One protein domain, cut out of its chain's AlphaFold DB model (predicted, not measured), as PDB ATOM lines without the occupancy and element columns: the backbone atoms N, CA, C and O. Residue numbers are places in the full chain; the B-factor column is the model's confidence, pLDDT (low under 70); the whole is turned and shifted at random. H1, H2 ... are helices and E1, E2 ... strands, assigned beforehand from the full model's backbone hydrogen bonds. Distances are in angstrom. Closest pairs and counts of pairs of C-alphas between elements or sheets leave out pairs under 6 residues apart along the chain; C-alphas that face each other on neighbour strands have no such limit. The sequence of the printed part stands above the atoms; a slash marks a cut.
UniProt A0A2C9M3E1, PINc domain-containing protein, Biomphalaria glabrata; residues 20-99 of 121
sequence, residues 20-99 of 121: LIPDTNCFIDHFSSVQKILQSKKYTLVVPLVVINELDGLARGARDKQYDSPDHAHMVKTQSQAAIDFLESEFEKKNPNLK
ATOM      1  N   LEU A  20     -27.848  17.573   3.188       98.44
ATOM      2  CA  LEU A  20     -27.226  18.880   3.362       98.44
ATOM      3  C   LEU A  20     -27.814  19.526   4.611       98.44
ATOM      4  O   LEU A  20     -29.033  19.632   4.733       98.44
ATOM      5  N   ILE A  21     -26.942  19.933   5.529       98.12
ATOM      6  CA  ILE A  21     -27.316  20.473   6.835       98.12
ATOM      7  C   ILE A  21     -26.916  21.953   6.860       98.12
ATOM      8  O   ILE A  21     -25.742  22.244   7.092       98.12
ATOM      9  N   PRO A  22     -27.833  22.887   6.545       98.19
ATOM     10  CA  PRO A  22     -27.544  24.316   6.601       98.19
ATOM     11  C   PRO A  22     -27.490  24.809   8.052       98.19
ATOM     12  O   PRO A  22     -28.242  24.334   8.907       98.19
ATOM     13  N   ASP A  23     -26.637  25.797   8.307       98.31
ATOM     14  CA  ASP A  23     -26.661  26.594   9.536       98.31
ATOM     15  C   ASP A  23     -27.556  27.839   9.372       98.31
ATOM     16  O   ASP A  23     -28.164  28.057   8.320       98.31
ATOM     17  N   THR A  24     -27.647  28.670  10.412       98.19
ATOM     18  CA  THR A  24     -28.425  29.919  10.391       98.19
ATOM     19  C   THR A  24     -27.946  30.867   9.288       98.19
ATOM     20  O   THR A  24     -28.761  31.393   8.531       98.19
ATOM     21  N   ASN A  25     -26.631  31.031   9.122       97.75
ATOM     22  CA  ASN A  25     -26.054  31.958   8.145       97.75
ATOM     23  C   ASN A  25     -26.315  31.525   6.696       97.75
ATOM     24  O   ASN A  25     -26.513  32.377   5.834       97.75
ATOM     25  N   CYS A  26     -26.435  30.222   6.418       98.44
ATOM     26  CA  CYS A  26     -26.878  29.740   5.108       98.44
ATOM     27  C   CYS A  26     -28.227  30.352   4.697       98.44
ATOM     28  O   CYS A  26     -28.431  30.660   3.521       98.44
ATOM     29  N   PHE A  27     -29.145  30.554   5.644       98.50
ATOM     30  CA  PHE A  27     -30.431  31.198   5.373       98.50
ATOM     31  C   PHE A  27     -30.339  32.723   5.330       98.50
ATOM     32  O   PHE A  27     -31.084  33.336   4.573       98.50
ATOM     33  N   ILE A  28     -29.434  33.347   6.087       97.31
ATOM     34  CA  ILE A  28     -29.277  34.808   6.077       97.31
ATOM     35  C   ILE A  28     -28.571  35.280   4.799       97.31
ATOM     36  O   ILE A  28     -29.104  36.113   4.061       97.31
ATOM     37  N   ASP A  29     -27.412  34.699   4.501       97.06
ATOM     38  CA  ASP A  29     -26.487  35.182   3.472       97.06
ATOM     39  C   ASP A  29     -26.667  34.462   2.128       97.06
ATOM     40  O   ASP A  29     -26.306  34.977   1.065       97.06
ATOM     41  N   HIS A  30     -27.224  33.247   2.148       97.75
ATOM     42  CA  HIS A  30     -27.268  32.355   0.984       97.75
ATOM     43  C   HIS A  30     -28.664  31.808   0.677       97.75
ATOM     44  O   HIS A  30     -28.796  30.781   0.005       97.75
ATOM     45  N   PHE A  31     -29.715  32.520   1.091       97.88
ATOM     46  CA  PHE A  31     -31.100  32.057   0.979       97.88
ATOM     47  C   PHE A  31     -31.480  31.559  -0.425       97.88
ATOM     48  O   PHE A  31     -31.998  30.455  -0.584       97.88
ATOM     49  N   SER A  32     -31.132  32.324  -1.468       97.88
ATOM     50  CA  SER A  32     -31.410  31.939  -2.861       97.88
ATOM     51  C   SER A  32     -30.749  30.610  -3.248       97.88
ATOM     52  O   SER A  32     -31.325  29.814  -3.991       97.88
ATOM     53  N   SER A  33     -29.543  30.343  -2.742       98.12
ATOM     54  CA  SER A  33     -28.831  29.089  -2.992       98.12
ATOM     55  C   SER A  33     -29.507  27.920  -2.278       98.12
ATOM     56  O   SER A  33     -29.681  26.865  -2.888       98.12
ATOM     57  N   VAL A  34     -29.958  28.117  -1.034       98.38
ATOM     58  CA  VAL A  34     -30.722  27.110  -0.277       98.38
ATOM     59  C   VAL A  34     -32.012  26.738  -1.013       98.38
ATOM     60  O   VAL A  34     -32.295  25.554  -1.210       98.38
ATOM     61  N   GLN A  35     -32.753  27.732  -1.513       98.38
ATOM     62  CA  GLN A  35     -33.967  27.499  -2.301       98.38
ATOM     63  C   GLN A  35     -33.677  26.687  -3.572       98.38
ATOM     64  O   GLN A  35     -34.370  25.710  -3.850       98.38
ATOM     65  N   LYS A  36     -32.623  27.038  -4.323       98.44
ATOM     66  CA  LYS A  36     -32.213  26.306  -5.537       98.44
ATOM     67  C   LYS A  36     -31.797  24.865  -5.238       98.44
ATOM     68  O   LYS A  36     -32.139  23.961  -6.001       98.44
ATOM     69  N   ILE A  37     -31.084  24.637  -4.133       98.12
ATOM     70  CA  ILE A  37     -30.704  23.296  -3.672       98.12
ATOM     71  C   ILE A  37     -31.957  22.453  -3.431       98.12
ATOM     72  O   ILE A  37     -32.051  21.356  -3.986       98.12
ATOM     73  N   LEU A  38     -32.935  22.976  -2.686       97.62
ATOM     74  CA  LEU A  38     -34.172  22.248  -2.403       97.62
ATOM     75  C   LEU A  38     -34.978  21.980  -3.686       97.62
ATOM     76  O   LEU A  38     -35.408  20.854  -3.931       97.62
ATOM     77  N   GLN A  39     -35.107  22.985  -4.558       97.62
ATOM     78  CA  GLN A  39     -35.805  22.876  -5.847       97.62
ATOM     79  C   GLN A  39     -35.168  21.858  -6.797       97.62
ATOM     80  O   GLN A  39     -35.870  21.265  -7.616       97.62
ATOM     81  N   SER A  40     -33.854  21.633  -6.698       97.75
ATOM     82  CA  SER A  40     -33.149  20.669  -7.547       97.75
ATOM     83  C   SER A  40     -33.585  19.221  -7.314       97.75
ATOM     84  O   SER A  40     -33.388  18.386  -8.196       97.75
ATOM     85  N   LYS A  41     -34.133  18.912  -6.125       96.81
ATOM     86  CA  LYS A  41     -34.518  17.562  -5.668       96.81
ATOM     87  C   LYS A  41     -33.383  16.527  -5.685       96.81
ATOM     88  O   LYS A  41     -33.638  15.337  -5.530       96.81
ATOM     89  N   LYS A  42     -32.127  16.963  -5.854       97.75
ATOM     90  CA  LYS A  42     -30.937  16.092  -5.844       97.75
ATOM     91  C   LYS A  42     -30.476  15.734  -4.434       97.75
ATOM     92  O   LYS A  42     -29.801  14.728  -4.254       97.75
ATOM     93  N   TYR A  43     -30.838  16.562  -3.459       98.31
ATOM     94  CA  TYR A  43     -30.420  16.447  -2.069       98.31
ATOM     95  C   TYR A  43     -31.634  16.477  -1.143       98.31
ATOM     96  O   TYR A  43     -32.715  16.929  -1.527       98.31
ATOM     97  N   THR A  44     -31.442  16.017   0.086       97.75
ATOM     98  CA  THR A  44     -32.369  16.243   1.195       97.75
ATOM     99  C   THR A  44     -31.777  17.317   2.097       97.75
ATOM    100  O   THR A  44     -30.713  17.120   2.684       97.75
ATOM    101  N   LEU A  45     -32.456  18.454   2.200       98.06
ATOM    102  CA  LEU A  45     -32.106  19.507   3.139       98.06
ATOM    103  C   LEU A  45     -32.609  19.104   4.530       98.06
ATOM    104  O   LEU A  45     -33.806  18.900   4.725       98.06
ATOM    105  N   VAL A  46     -31.696  18.965   5.486       97.88
ATOM    106  CA  VAL A  46     -32.004  18.596   6.871       97.88
ATOM    107  C   VAL A  46     -31.671  19.785   7.755       97.88
ATOM    108  O   VAL A  46     -30.505  20.036   8.035       97.88
ATOM    109  N   VAL A  47     -32.685  20.532   8.175       98.00
ATOM    110  CA  VAL A  47     -32.508  21.752   8.966       98.00
ATOM    111  C   VAL A  47     -32.523  21.395  10.455       98.00
ATOM    112  O   VAL A  47     -33.528  20.872  10.942       98.00
ATOM    113  N   PRO A  48     -31.445  21.647  11.213       97.38
ATOM    114  CA  PRO A  48     -31.476  21.453  12.658       97.38
ATOM    115  C   PRO A  48     -32.554  22.337  13.300       97.38
ATOM    116  O   PRO A  48     -32.671  23.514  12.966       97.38
ATOM    117  N   LEU A  49     -33.322  21.811  14.254       96.19
ATOM    118  CA  LEU A  49     -34.392  22.560  14.923       96.19
ATOM    119  C   LEU A  49     -33.853  23.806  15.642       96.19
ATOM    120  O   LEU A  49     -34.508  24.842  15.648       96.19
ATOM    121  N   VAL A  50     -32.624  23.742  16.167       95.44
ATOM    122  CA  VAL A  50     -31.936  24.908  16.744       95.44
ATOM    123  C   VAL A  50     -31.770  26.047  15.733       95.44
ATOM    124  O   VAL A  50     -32.003  27.197  16.084       95.44
ATOM    125  N   VAL A  51     -31.475  25.738  14.465       97.88
ATOM    126  CA  VAL A  51     -31.355  26.740  13.394       97.88
ATOM    127  C   VAL A  51     -32.712  27.385  13.119       97.88
ATOM    128  O   VAL A  51     -32.807  28.602  12.996       97.88
ATOM    129  N   ILE A  52     -33.784  26.589  13.092       97.38
ATOM    130  CA  ILE A  52     -35.153  27.100  12.928       97.38
ATOM    131  C   ILE A  52     -35.519  28.042  14.088       97.38
ATOM    132  O   ILE A  52     -36.025  29.139  13.860       97.38
ATOM    133  N   ASN A  53     -35.199  27.653  15.324       95.69
ATOM    134  CA  ASN A  53     -35.448  28.466  16.515       95.69
ATOM    135  C   ASN A  53     -34.627  29.766  16.520       95.69
ATOM    136  O   ASN A  53     -35.123  30.820  16.926       95.69
ATOM    137  N   GLU A  54     -33.379  29.721  16.051       96.12
ATOM    138  CA  GLU A  54     -32.547  30.913  15.895       96.12
ATOM    139  C   GLU A  54     -33.121  31.885  14.859       96.12
ATOM    140  O   GLU A  54     -33.150  33.091  15.119       96.12
ATOM    141  N   LEU A  55     -33.601  31.377  13.719       97.31
ATOM    142  CA  LEU A  55     -34.254  32.178  12.682       97.31
ATOM    143  C   LEU A  55     -35.540  32.830  13.205       97.31
ATOM    144  O   LEU A  55     -35.730  34.027  13.008       97.31
ATOM    145  N   ASP A  56     -36.377  32.102  13.951       95.19
ATOM    146  CA  ASP A  56     -37.562  32.680  14.602       95.19
ATOM    147  C   ASP A  56     -37.191  33.802  15.580       95.19
ATOM    148  O   ASP A  56     -37.824  34.862  15.609       95.19
ATOM    149  N   GLY A  57     -36.154  33.587  16.395       94.88
ATOM    150  CA  GLY A  57     -35.656  34.596  17.327       94.88
ATOM    151  C   GLY A  57     -35.154  35.848  16.606       94.88
ATOM    152  O   GLY A  57     -35.466  36.971  17.013       94.88
ATOM    153  N   LEU A  58     -34.416  35.671  15.508       95.19
ATOM    154  CA  LEU A  58     -33.931  36.764  14.667       95.19
ATOM    155  C   LEU A  58     -35.074  37.520  13.980       95.19
ATOM    156  O   LEU A  58     -35.087  38.749  14.016       95.19
ATOM    157  N   ALA A  59     -36.066  36.818  13.433       94.94
ATOM    158  CA  ALA A  59     -37.246  37.423  12.811       94.94
ATOM    159  C   ALA A  59     -38.053  38.281  13.806       94.94
ATOM    160  O   ALA A  59     -38.605  39.325  13.450       94.94
ATOM    161  N   ARG A  60     -38.057  37.902  15.092       92.69
ATOM    162  CA  ARG A  60     -38.687  38.662  16.188       92.69
ATOM    163  C   ARG A  60     -37.827  39.808  16.736       92.69
ATOM    164  O   ARG A  60     -38.317  40.573  17.564       92.69
ATOM    165  N   GLY A  61     -36.586  39.957  16.276       87.50
ATOM    166  CA  GLY A  61     -35.666  41.015  16.707       87.50
ATOM    167  C   GLY A  61     -34.937  40.733  18.027       87.50
ATOM    168  O   GLY A  61     -34.512  41.661  18.715       87.50
ATOM    169  N   ALA A  62     -34.761  39.462  18.413       80.56
ATOM    170  CA  ALA A  62     -34.120  39.090  19.684       80.56
ATOM    171  C   ALA A  62     -32.681  39.629  19.843       80.56
ATOM    172  O   ALA A  62     -32.187  39.747  20.964       80.56
ATOM    173  N   ARG A  63     -32.010  39.961  18.730       80.94
ATOM    174  CA  ARG A  63     -30.623  40.450  18.690       80.94
ATOM    175  C   ARG A  63     -30.484  41.897  18.209       80.94
ATOM    176  O   ARG A  63     -29.360  42.348  18.033       80.94
ATOM    177  N   ASP A  64     -31.574  42.659  18.078       78.94
ATOM    178  CA  ASP A  64     -31.544  44.024  17.515       78.94
ATOM    179  C   ASP A  64     -30.545  44.959  18.231       78.94
ATOM    180  O   ASP A  64     -29.937  45.818  17.604       78.94
ATOM    181  N   LYS A  65     -30.323  44.762  19.539       76.81
ATOM    182  CA  LYS A  65     -29.388  45.561  20.358       76.81
ATOM    183  C   LYS A  65     -27.919  45.125  20.279       76.81
ATOM    184  O   LYS A  65     -27.077  45.775  20.885       76.81
ATOM    185  N   GLN A  66     -27.628  44.001  19.630       82.81
ATOM    186  CA  GLN A  66     -26.277  43.434  19.525       82.81
ATOM    187  C   GLN A  66     -25.584  43.807  18.212       82.81
ATOM    188  O   GLN A  66     -24.407  43.509  18.046       82.81
ATOM    189  N   TYR A  67     -26.303  44.436  17.281       82.00
ATOM    190  CA  TYR A  67     -25.754  44.841  15.995       82.00
ATOM    191  C   TYR A  67     -25.212  46.265  16.048       82.00
ATOM    192  O   TYR A  67     -25.907  47.190  16.464       82.00
ATOM    193  N   ASP A  68     -23.999  46.443  15.528       82.75
ATOM    194  CA  ASP A  68     -23.363  47.760  15.404       82.75
ATOM    195  C   ASP A  68     -24.042  48.646  14.341       82.75
ATOM    196  O   ASP A  68     -23.916  49.869  14.371       82.75
ATOM    197  N   SER A  69     -24.775  48.035  13.398       91.00
ATOM    198  CA  SER A  69     -25.472  48.719  12.305       91.00
ATOM    199  C   SER A  69     -26.975  48.395  12.291       91.00
ATOM    200  O   SER A  69     -27.341  47.221  12.162       91.00
ATOM    201  N   PRO A  70     -27.855  49.416  12.339       88.50
ATOM    202  CA  PRO A  70     -29.300  49.240  12.188       88.50
ATOM    203  C   PRO A  70     -29.705  48.606  10.850       88.50
ATOM    204  O   PRO A  70     -30.627  47.793  10.812       88.50
ATOM    205  N   ASP A  71     -28.994  48.931   9.766       91.44
ATOM    206  CA  ASP A  71     -29.272  48.375   8.437       91.44
ATOM    207  C   ASP A  71     -28.988  46.872   8.403       91.44
ATOM    208  O   ASP A  71     -29.754  46.096   7.831       91.44
ATOM    209  N   HIS A  72     -27.910  46.447   9.070       91.12
ATOM    210  CA  HIS A  72     -27.578  45.032   9.187       91.12
ATOM    211  C   HIS A  72     -28.610  44.288  10.046       91.12
ATOM    212  O   HIS A  72     -29.089  43.234   9.633       91.12
ATOM    213  N   ALA A  73     -29.027  44.864  11.179       92.19
ATOM    214  CA  ALA A  73     -30.089  44.293  12.009       92.19
ATOM    215  C   ALA A  73     -31.391  44.100  11.212       92.19
ATOM    216  O   ALA A  73     -31.998  43.026  11.244       92.19
ATOM    217  N   HIS A  74     -31.787  45.118  10.439       92.88
ATOM    218  CA  HIS A  74     -32.966  45.057   9.578       92.88
ATOM    219  C   HIS A  74     -32.827  43.975   8.500       92.88
ATOM    220  O   HIS A  74     -33.732  43.158   8.338       92.88
ATOM    221  N   MET A  75     -31.687  43.920   7.804       94.69
ATOM    222  CA  MET A  75     -31.406  42.893   6.797       94.69
ATOM    223  C   MET A  75     -31.530  41.481   7.382       94.69
ATOM    224  O   MET A  75     -32.247  40.654   6.817       94.69
ATOM    225  N   VAL A  76     -30.885  41.206   8.522       95.62
ATOM    226  CA  VAL A  76     -30.940  39.884   9.167       95.62
ATOM    227  C   VAL A  76     -32.374  39.527   9.544       95.62
ATOM    228  O   VAL A  76     -32.817  38.409   9.279       95.62
ATOM    229  N   LYS A  77     -33.129  40.468  10.117       95.88
ATOM    230  CA  LYS A  77     -34.533  40.260  10.480       95.88
ATOM    231  C   LYS A  77     -35.397  39.927   9.262       95.88
ATOM    232  O   LYS A  77     -36.145  38.951   9.301       95.88
ATOM    233  N   THR A  78     -35.273  40.695   8.176       96.06
ATOM    234  CA  THR A  78     -36.016  40.456   6.928       96.06
ATOM    235  C   THR A  78     -35.683  39.092   6.332       96.06
ATOM    236  O   THR A  78     -36.593  38.344   5.976       96.06
ATOM    237  N   GLN A  79     -34.398  38.737   6.270       97.06
ATOM    238  CA  GLN A  79     -33.957  37.448   5.730       97.06
ATOM    239  C   GLN A  79     -34.421  36.278   6.598       97.06
ATOM    240  O   GLN A  79     -34.870  35.262   6.073       97.06
ATOM    241  N   SER A  80     -34.384  36.440   7.922       97.69
ATOM    242  CA  SER A  80     -34.874  35.424   8.854       97.69
ATOM    243  C   SER A  80     -36.372  35.189   8.682       97.69
ATOM    244  O   SER A  80     -36.794  34.042   8.601       97.69
ATOM    245  N   GLN A  81     -37.167  36.258   8.550       98.00
ATOM    246  CA  GLN A  81     -38.605  36.130   8.304       98.00
ATOM    247  C   GLN A  81     -38.884  35.400   6.984       98.00
ATOM    248  O   GLN A  81     -39.643  34.438   6.967       98.00
ATOM    249  N   ALA A  82     -38.208  35.789   5.898       98.31
ATOM    250  CA  ALA A  82     -38.371  35.134   4.602       98.31
ATOM    251  C   ALA A  82     -37.982  33.644   4.639       98.31
ATOM    252  O   ALA A  82     -38.628  32.812   3.998       98.31
ATOM    253  N   ALA A  83     -36.939  33.296   5.398       98.38
ATOM    254  CA  ALA A  83     -36.521  31.915   5.593       98.38
ATOM    255  C   ALA A  83     -37.566  31.096   6.361       98.38
ATOM    256  O   ALA A  83     -37.856  29.969   5.957       98.38
ATOM    257  N   ILE A  84     -38.156  31.658   7.421       97.88
ATOM    258  CA  ILE A  84     -39.226  31.003   8.181       97.88
ATOM    259  C   ILE A  84     -40.456  30.768   7.307       97.88
ATOM    260  O   ILE A  84     -40.895  29.622   7.214       97.88
ATOM    261  N   ASP A  85     -40.940  31.793   6.603       97.81
ATOM    262  CA  ASP A  85     -42.113  31.684   5.727       97.81
ATOM    263  C   ASP A  85     -41.902  30.602   4.650       97.81
ATOM    264  O   ASP A  85     -42.785  29.797   4.342       97.81
ATOM    265  N   PHE A  86     -40.691  30.544   4.086       98.19
ATOM    266  CA  PHE A  86     -40.315  29.516   3.125       98.19
ATOM    267  C   PHE A  86     -40.341  28.116   3.736       98.19
ATOM    268  O   PHE A  86     -40.973  27.228   3.160       98.19
ATOM    269  N   LEU A  87     -39.682  27.915   4.883       97.75
ATOM    270  CA  LEU A  87     -39.642  26.619   5.558       97.75
ATOM    271  C   LEU A  87     -41.054  26.145   5.913       97.75
ATOM    272  O   LEU A  87     -41.400  25.011   5.587       97.75
ATOM    273  N   GLU A  88     -41.884  27.009   6.497       97.00
ATOM    274  CA  GLU A  88     -43.286  26.707   6.810       97.00
ATOM    275  C   GLU A  88     -44.042  26.243   5.567       97.00
ATOM    276  O   GLU A  88     -44.614  25.151   5.570       97.00
ATOM    277  N   SER A  89     -43.942  26.994   4.466       97.19
ATOM    278  CA  SER A  89     -44.624  26.646   3.217       97.19
ATOM    279  C   SER A  89     -44.186  25.291   2.641       97.19
ATOM    280  O   SER A  89     -44.987  24.583   2.030       97.19
ATOM    281  N   GLU A  90     -42.920  24.904   2.806       97.62
ATOM    282  CA  GLU A  90     -42.395  23.641   2.282       97.62
ATOM    283  C   GLU A  90     -42.750  22.448   3.182       97.62
ATOM    284  O   GLU A  90     -43.049  21.364   2.667       97.62
ATOM    285  N   PHE A  91     -42.790  22.643   4.505       96.44
ATOM    286  CA  PHE A  91     -43.303  21.640   5.442       96.44
ATOM    287  C   PHE A  91     -44.810  21.416   5.267       96.44
ATOM    288  O   PHE A  91     -45.256  20.270   5.249       96.44
ATOM    289  N   GLU A  92     -45.598  22.472   5.046       95.75
ATOM    290  CA  GLU A  92     -47.033  22.362   4.742       95.75
ATOM    291  C   GLU A  92     -47.299  21.551   3.467       95.75
ATOM    292  O   GLU A  92     -48.211  20.720   3.424       95.75
ATOM    293  N   LYS A  93     -46.456  21.724   2.441       95.94
ATOM    294  CA  LYS A  93     -46.492  20.929   1.199       95.94
ATOM    295  C   LYS A  93     -45.999  19.492   1.379       95.94
ATOM    296  O   LYS A  93     -46.056  18.722   0.418       95.94
ATOM    297  N   LYS A  94     -45.503  19.124   2.565       95.44
ATOM    298  CA  LYS A  94     -44.877  17.826   2.855       95.44
ATOM    299  C   LYS A  94     -43.756  17.500   1.863       95.44
ATOM    300  O   LYS A  94     -43.711  16.405   1.302       95.44
ATOM    301  N   ASN A  95     -42.876  18.470   1.596       96.19
ATOM    302  CA  ASN A  95     -41.781  18.284   0.647       96.19
ATOM    303  C   ASN A  95     -40.838  17.149   1.121       96.19
ATOM    304  O   ASN A  95     -40.188  17.299   2.154       96.19
ATOM    305  N   PRO A  96     -40.693  16.035   0.370       96.00
ATOM    306  CA  PRO A  96     -39.880  14.890   0.799       96.00
ATOM    307  C   PRO A  96     -38.373  15.185   0.855       96.00
ATOM    308  O   PRO A  96     -37.617  14.439   1.478       96.00
ATOM    309  N   ASN A  97     -37.925  16.262   0.203       97.19
ATOM    310  CA  ASN A  97     -36.539  16.718   0.194       97.19
ATOM    311  C   ASN A  97     -36.226  17.708   1.330       97.19
ATOM    312  O   ASN A  97     -35.105  18.210   1.379       97.19
ATOM    313  N   LEU A  98     -37.172  17.987   2.233       97.75
ATOM    314  CA  LEU A  98     -36.977  18.838   3.407       97.75
ATOM    315  C   LEU A  98     -37.308  18.064   4.687       97.75
ATOM    316  O   LEU A  98     -38.331  17.391   4.774       97.75
ATOM    317  N   LYS A  99     -36.442  18.167   5.693       96.56
ATOM    318  CA  LYS A  99     -36.631  17.565   7.019       96.56
ATOM    319  C   LYS A  99     -36.147  18.524   8.096       96.56
ATOM    320  O   LYS A  99     -35.184  19.250   7.857       96.56
TER     321      LYS A  99
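Overview. This is residues 20 to 99 of the 121 residues of the protein "PINc domain-containing protein" of Biomphalaria glabrata (UniProt A0A2C9M3E1). One long helix, H4, makes the long axis of the domain, and two shorter helices, H1 and H3, cross it and pack on its residues 76 to 84. H2 runs nearly parallel to H4, near it but not clearly touching it, and the strand E1 crosses from H2 to H3 away from H4, with residues 98 to 99 beside it. The printed part has 80 residues with four named helices and one named strand, in the order H1, H2, E1, H3, H4, and its class is mostly helix. It is compact, with a radius of gyration of the C-alphas of 12.8 A, and spans 39 by 19 by 17 A, only just a rod.

Arrangement. H1, residues 24 to 29, touches H4, residues 70 to 92, by residues 76 to 83 of H4 alone; the closest C-alphas, those of Ile 28 and Gln 79, are 5.4 A apart. The two run opposite ways at a steep tilt of 64 degrees. H1 also touches H3, residues 49 to 59, closest at the C-alphas of Thr 24 and Val 51, 5.3 A, the same way at a steep tilt of 47 degrees. H2, residues 31 to 39, is close to H1 but not clearly touching it: the closest C-alphas, Phe 27 and Val 34, are 7.0 A apart, and the steep tilt of 69.9 degrees is only just short of about perpendicular. H2 is also close to H4 but not clearly touching it, with the C-alphas of Phe 31 and Ala 83 closest at 7.1 A; they run the same way at a shallow tilt of 13 degrees. E1, residues 44 to 48, pairs with no named strand, but its residues 45 to 46 pair parallel with residues 98 to 99. The closest C-alphas of H2 and E1, Leu 38 and Leu 45, are 6.5 A apart. E1 and H3 meet only through their link. H3 touches residues 76 to 84 of H4 alone, closest at the C-alphas of Ala 59 and Lys 77, 4.6 A, opposite ways at a steep tilt of 48 degrees. H1 and E1, H2 and H3, and E1 and H4 are apart. In H1, H2, H3 and H4 every O i to N i+4 pair is within hydrogen-bond range.

Along the chain. H1 begins at C-alpha 24, (-28.425, 29.919, 10.391), and is 8.9 A long. H2 is 12.4 A long, E1 12.6 A and H3 15.3 A. H4, the longest helix with 23 residues, runs 33.1 A from C-alpha 70 at (-29.300, 49.240, 12.188) to C-alpha 92 at (-47.033, 22.362, 4.742).

Size, cuts and confidence. The two C-alphas farthest apart, those of Asp 68 and Pro 96, are 39.6 A apart. The printed part has no cut and no long link. No printed residue is under 70 in pLDDT.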